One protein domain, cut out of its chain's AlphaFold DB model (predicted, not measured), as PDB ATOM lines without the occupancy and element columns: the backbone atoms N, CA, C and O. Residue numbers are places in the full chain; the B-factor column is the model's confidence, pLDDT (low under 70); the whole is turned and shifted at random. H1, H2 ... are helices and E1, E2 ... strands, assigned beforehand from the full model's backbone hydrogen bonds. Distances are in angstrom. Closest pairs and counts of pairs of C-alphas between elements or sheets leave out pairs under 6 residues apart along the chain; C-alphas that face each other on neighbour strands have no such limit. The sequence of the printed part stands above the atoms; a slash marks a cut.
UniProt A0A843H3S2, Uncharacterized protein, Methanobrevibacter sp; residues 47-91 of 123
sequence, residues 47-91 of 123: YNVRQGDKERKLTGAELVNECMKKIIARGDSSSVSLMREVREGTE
ATOM      1  N   TYR A  47     174.605 129.536  89.872       90.69
ATOM      2  CA  TYR A  47     173.579 130.217  90.640       90.69
ATOM      3  C   TYR A  47     172.435 129.254  90.928       90.69
ATOM      4  O   TYR A  47     171.931 128.579  90.029       90.69
ATOM      5  N   ASN A  48     171.993 129.220  92.181       90.38
ATOM      6  CA  ASN A  48     170.778 128.512  92.555       90.38
ATOM      7  C   ASN A  48     169.567 129.357  92.152       90.38
ATOM      8  O   ASN A  48     169.402 130.490  92.605       90.38
ATOM      9  N   VAL A  49     168.720 128.808  91.289       89.06
ATOM     10  CA  VAL A  49     167.555 129.493  90.735       89.06
ATOM     11  C   VAL A  49     166.321 128.651  90.998       89.06
ATOM     12  O   VAL A  49     166.263 127.467  90.665       89.06
ATOM     13  N   ARG A  50     165.296 129.281  91.570       84.81
ATOM     14  CA  ARG A  50     164.004 128.641  91.805       84.81
ATOM     15  C   ARG A  50     163.081 128.859  90.609       84.81
ATOM     16  O   ARG A  50     162.794 129.995  90.228       84.81
ATOM     17  N   GLN A  51     162.592 127.771  90.024       76.94
ATOM     18  CA  GLN A  51     161.610 127.784  88.943       76.94
ATOM     19  C   GLN A  51     160.408 126.937  89.380       76.94
ATOM     20  O   GLN A  51     160.406 125.713  89.252       76.94
ATOM     21  N   GLY A  52     159.408 127.602  89.963       79.19
ATOM     22  CA  GLY A  52     158.295 126.937  90.647       79.19
ATOM     23  C   GLY A  52     158.764 126.235  91.927       79.19
ATOM     24  O   GLY A  52     159.420 126.847  92.775       79.19
ATOM     25  N   ASP A  53     158.464 124.942  92.039       80.81
ATOM     26  CA  ASP A  53     158.847 124.109  93.191       80.81
ATOM     27  C   ASP A  53     160.208 123.423  93.036       80.81
ATOM     28  O   ASP A  53     160.651 122.709  93.933       80.81
ATOM     29  N   LYS A  54     160.894 123.632  91.907       80.62
ATOM     30  CA  LYS A  54     162.209 123.042  91.649       80.62
ATOM     31  C   LYS A  54     163.297 124.099  91.753       80.62
ATOM     32  O   LYS A  54     163.213 125.163  91.137       80.62
ATOM     33  N   GLU A  55     164.337 123.773  92.506       86.56
ATOM     34  CA  GLU A  55     165.593 124.513  92.524       86.56
ATOM     35  C   GLU A  55     166.543 123.884  91.504       86.56
ATOM     36  O   GLU A  55     166.683 122.661  91.427       86.56
ATOM     37  N   ARG A  56     167.139 124.720  90.659       88.88
ATOM     38  CA  ARG A  56     168.100 124.311  89.636       88.88
ATOM     39  C   ARG A  56     169.346 125.162  89.766       88.88
ATOM     40  O   ARG A  56     169.249 126.365  89.991       88.88
ATOM     41  N   LYS A  57     170.504 124.536  89.586       90.88
ATOM     42  CA  LYS A  57     171.757 125.255  89.390       90.88
ATOM     43  C   LYS A  57     171.892 125.611  87.923       90.88
ATOM     44  O   LYS A  57     171.738 124.733  87.080       90.88
ATOM     45  N   LEU A  58     172.134 126.883  87.648       90.38
ATOM     46  CA  LEU A  58     172.393 127.399  86.311       90.38
ATOM     47  C   LEU A  58     173.713 128.153  86.329       90.38
ATOM     48  O   LEU A  58     173.971 128.924  87.254       90.38
ATOM     49  N   THR A  59     174.525 127.978  85.299       91.44
ATOM     50  CA  THR A  59     175.650 128.879  85.034       91.44
ATOM     51  C   THR A  59     175.137 130.297  84.766       91.44
ATOM     52  O   THR A  59     173.980 130.492  84.376       91.44
ATOM     53  N   GLY A  60     175.978 131.317  84.937       88.50
ATOM     54  CA  GLY A  60     175.597 132.699  84.632       88.50
ATOM     55  C   GLY A  60     175.127 132.876  83.182       88.50
ATOM     56  O   GLY A  60     174.171 133.611  82.929       88.50
ATOM     57  N   ALA A  61     175.724 132.145  82.234       86.44
ATOM     58  CA  ALA A  61     175.286 132.130  80.838       86.44
ATOM     59  C   ALA A  61     173.862 131.565  80.663       86.44
ATOM     60  O   ALA A  61     173.024 132.171  79.988       86.44
ATOM     61  N   GLU A  62     173.559 130.431  81.297       88.56
ATOM     62  CA  GLU A  62     172.220 129.831  81.262       88.56
ATOM     63  C   GLU A  62     171.183 130.711  81.964       88.56
ATOM     64  O   GLU A  62     170.063 130.861  81.474       88.56
ATOM     65  N   LEU A  63     171.565 131.347  83.073       91.38
ATOM     66  CA  LEU A  63     170.712 132.276  83.804       91.38
ATOM     67  C   LEU A  63     170.309 133.476  82.939       91.38
ATOM     68  O   LEU A  63     169.128 133.821  82.885       91.38
ATOM     69  N   VAL A  64     171.263 134.095  82.236       90.00
ATOM     70  CA  VAL A  64     170.969 135.201  81.311       90.00
ATOM     71  C   VAL A  64     170.002 134.740  80.221       90.00
ATOM     72  O   VAL A  64     169.012 135.424  79.961       90.00
ATOM     73  N   ASN A  65     170.226 133.558  79.642       89.38
ATOM     74  CA  ASN A  65     169.347 133.002  78.616       89.38
ATOM     75  C   ASN A  65     167.912 132.790  79.137       89.38
ATOM     76  O   ASN A  65     166.946 133.226  78.512       89.38
ATOM     77  N   GLU A  66     167.746 132.197  80.321       89.56
ATOM     78  CA  GLU A  66     166.428 132.006  80.940       89.56
ATOM     79  C   GLU A  66     165.728 133.336  81.262       89.56
ATOM     80  O   GLU A  66     164.521 133.478  81.046       89.56
ATOM     81  N   CYS A  67     166.472 134.343  81.726       88.69
ATOM     82  CA  CYS A  67     165.943 135.689  81.937       88.69
ATOM     83  C   CYS A  67     165.468 136.325  80.624       88.69
ATOM     84  O   CYS A  67     164.358 136.860  80.574       88.69
ATOM     85  N   MET A  68     166.259 136.224  79.551       89.88
ATOM     86  CA  MET A  68     165.881 136.742  78.233       89.88
ATOM     87  C   MET A  68     164.622 136.053  77.707       89.88
ATOM     88  O   MET A  68     163.687 136.744  77.309       89.88
ATOM     89  N   LYS A  69     164.536 134.716  77.785       90.12
ATOM     90  CA  LYS A  69     163.328 133.966  77.395       90.12
ATOM     91  C   LYS A  69     162.091 134.449  78.147       90.12
ATOM     92  O   LYS A  69     161.063 134.697  77.525       90.12
ATOM     93  N   LYS A  70     162.190 134.627  79.470       90.19
ATOM     94  CA  LYS A  70     161.077 135.119  80.301       90.19
ATOM     95  C   LYS A  70     160.643 136.531  79.917       90.19
ATOM     96  O   LYS A  70     159.448 136.801  79.876       90.19
ATOM     97  N   ILE A  71     161.591 137.428  79.646       91.38
ATOM     98  CA  ILE A  71     161.284 138.805  79.236       91.38
ATOM     99  C   ILE A  71     160.636 138.817  77.850       91.38
ATOM    100  O   ILE A  71     159.611 139.463  77.672       91.38
ATOM    101  N   ILE A  72     161.182 138.067  76.890       91.19
ATOM    102  CA  ILE A  72     160.635 137.978  75.530       91.19
ATOM    103  C   ILE A  72     159.219 137.390  75.556       91.19
ATOM    104  O   ILE A  72     158.318 137.948  74.936       91.19
ATOM    105  N   ALA A  73     158.996 136.327  76.333       91.62
ATOM    106  CA  ALA A  73     157.690 135.682  76.456       91.62
ATOM    107  C   ALA A  73     156.596 136.599  77.034       91.62
ATOM    108  O   ALA A  73     155.419 136.369  76.774       91.62
ATOM    109  N   ARG A  74     156.957 137.645  77.797       92.88
ATOM    110  CA  ARG A  74     155.987 138.628  78.314       92.88
ATOM    111  C   ARG A  74     155.378 139.501  77.217       92.88
ATOM    112  O   ARG A  74     154.279 140.005  77.420       92.88
ATOM    113  N   GLY A  75     156.084 139.724  76.106       91.75
ATOM    114  CA  GLY A  75     155.589 140.527  74.979       91.75
ATOM    115  C   GLY A  75     155.309 142.004  75.295       91.75
ATOM    116  O   GLY A  75     154.604 142.671  74.545       91.75
ATOM    117  N   ASP A  76     155.824 142.528  76.409       94.31
ATOM    118  CA  ASP A  76     155.569 143.897  76.860       94.31
ATOM    119  C   ASP A  76     156.645 144.891  76.390       94.31
ATOM    120  O   ASP A  76     157.572 144.555  75.651       94.31
ATOM    121  N   SER A  77     156.561 146.142  76.842       94.06
ATOM    122  CA  SER A  77     157.545 147.176  76.508       94.06
ATOM    123  C   SER A  77     158.985 146.786  76.859       94.06
ATOM    124  O   SER A  77     159.907 147.198  76.160       94.06
ATOM    125  N   SER A  78     159.197 145.979  77.903       90.69
ATOM    126  CA  SER A  78     160.531 145.506  78.285       90.69
ATOM    127  C   SER A  78     161.078 144.510  77.265       90.69
ATOM    128  O   SER A  78     162.269 144.546  76.961       90.69
ATOM    129  N   SER A  79     160.216 143.665  76.690       91.19
ATOM    130  CA  SER A  79     160.596 142.764  75.597       91.19
ATOM    131  C   SER A  79     161.016 143.533  74.341       91.19
ATOM    132  O   SER A  79     162.050 143.228  73.748       91.19
ATOM    133  N   VAL A  80     160.278 144.589  73.981       91.94
ATOM    134  CA  VAL A  80     160.605 145.457  72.840       91.94
ATOM    135  C   VAL A  80     161.928 146.184  73.067       91.94
ATOM    136  O   VAL A  80     162.765 146.209  72.166       91.94
ATOM    137  N   SER A  81     162.146 146.738  74.262       93.75
ATOM    138  CA  SER A  81     163.410 147.395  74.615       93.75
ATOM    139  C   SER A  81     164.589 146.426  74.573       93.75
ATOM    140  O   SER A  81     165.611 146.749  73.976       93.75
ATOM    141  N   LEU A  82     164.434 145.214  75.119       90.94
ATOM    142  CA  LEU A  82     165.469 144.183  75.058       90.94
ATOM    143  C   LEU A  82     165.817 143.820  73.607       90.94
ATOM    144  O   LEU A  82     166.990 143.726  73.261       90.94
ATOM    145  N   MET A  83     164.813 143.647  72.743       88.00
ATOM    146  CA  MET A  83     165.043 143.349  71.326       88.00
ATOM    147  C   MET A  83     165.754 144.492  70.594       88.00
ATOM    148  O   MET A  83     166.595 144.225  69.737       88.00
ATOM    149  N   ARG A  84     165.453 145.753  70.932       90.56
ATOM    150  CA  ARG A  84     166.164 146.917  70.377       90.56
ATOM    151  C   ARG A  84     167.628 146.926  70.793       90.56
ATOM    152  O   ARG A  84     168.478 147.018  69.920       90.56
ATOM    153  N   GLU A  85     167.912 146.736  72.076       88.31
ATOM    154  CA  GLU A  85     169.285 146.672  72.597       88.31
ATOM    155  C   GLU A  85     170.091 145.533  71.964       88.31
ATOM    156  O   GLU A  85     171.235 145.722  71.559       88.31
ATOM    157  N   VAL A  86     169.489 144.349  71.801       85.12
ATOM    158  CA  VAL A  86     170.143 143.232  71.102       85.12
ATOM    159  C   VAL A  86     170.418 143.591  69.642       85.12
ATOM    160  O   VAL A  86     171.502 143.300  69.135       85.12
ATOM    161  N   ARG A  87     169.468 144.238  68.958       84.06
ATOM    162  CA  ARG A  87     169.651 144.690  67.574       84.06
ATOM    163  C   ARG A  87     170.787 145.704  67.473       84.06
ATOM    164  O   ARG A  87     171.691 145.500  66.680       84.06
ATOM    165  N   GLU A  88     170.788 146.739  68.303       85.56
ATOM    166  CA  GLU A  88     171.812 147.792  68.302       85.56
ATOM    167  C   GLU A  88     173.194 147.248  68.686       85.56
ATOM    168  O   GLU A  88     174.196 147.584  68.059       85.56
ATOM    169  N   GLY A  89     173.256 146.338  69.663       78.50
ATOM    170  CA  GLY A  89     174.494 145.676  70.076       78.50
ATOM    171  C   GLY A  89     175.058 144.700  69.039       78.50
ATOM    172  O   GLY A  89     176.246 144.376  69.084       78.50
ATOM    173  N   THR A  90     174.231 144.232  68.099       77.31
ATOM    174  CA  THR A  90     174.647 143.341  67.002       77.31
ATOM    175  C   THR A  90     174.805 144.069  65.666       77.31
ATOM    176  O   THR A  90     175.560 143.602  64.810       77.31
ATOM    177  N   GLU A  91     174.189 145.240  65.495       63.53
ATOM    178  CA  GLU A  91     174.356 146.128  64.345       63.53
ATOM    179  C   GLU A  91     175.815 146.613  64.253       63.53
ATOM    180  O   GLU A  91     176.268 147.503  64.965       63.53
TER     181      GLU A  91
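Overview. This is residues 47 to 91 of the 123 residues of an uncharacterized protein of Methanobrevibacter sp (UniProt A0A843H3S2). The chain runs as a flat zigzag of a two-stranded hairpin, E1 and E2, and two helices, H1 and H2, one after the other. H1 and H2 meet near their joined ends as a V, H1 turns back beside the hairpin from the end of E2, and the far part of H2, residues 84 to 90, sticks out free. The printed part has 45 residues, with two named strands and then two named helices in the order E1, E2, H1, H2; the sheet has the order E1 - E2 and is antiparallel, and the class is mixed, helices and strands. The whole is loose, with a radius of gyration of the C-alphas of 12.6 A, and the C-alphas span 36 by 20 by 9 A.

Along the chain. E1 is residues 47 to 51, 12.3 A from first to last C-alpha, and C-alpha 47 stands at (173.579, 130.217, 90.640). E2 is residues 54 to 59, 16.1 A long. H1 is residues 60 to 74, 21.4 A long, and C-alpha 74 stands at (155.987, 138.628, 78.314). H2 is residues 77 to 90, 19.9 A long, and ends with C-alpha 90 at (174.647, 143.341, 67.002).

Arrangement. E1 and E2 form a hairpin, antiparallel, with 142 degrees between their directions. The C-alphas of residues 50 and 55 face each other at 4.5 A. N 49 and O 56 are within hydrogen-bond range at 2.8 A, and so are N 58 and O 47 at 2.9 A. E2 and H1 are near each other, with 5 pairs of C-alphas within 10 A. The closest C-alphas of E1 and H1 are those of Tyr 47 and Gly 60, 6.8 A apart. H1 touches H2 with residues 71 to 73 alone, and H2 touches H1 with residues 78 to 82 alone; their closest C-alphas are those of Ile 72 and Ser 79, 4.8 A apart. H1 and H2 stand at a steep tilt of 50 degrees and run opposite ways. H2 is apart from both E1 and E2. In H1 and H2 every O i to N i+4 pair is within hydrogen-bond range.

Size, cuts and confidence. The two C-alphas farthest apart are those of Asp 53 and Glu 91, at 39.5 A. Residues 73 to 78 and residues 84 to 91, of which 84 to 90 belong to H2, stand free; the body without them has 31 residues and spans 29 by 19 by 8 A. The printed part has no cut, and the links E1 to E2, E2 to H1 and H1 to H2 are tight. The mean pLDDT of the printed part is 87.8, and residue 91 is under 70.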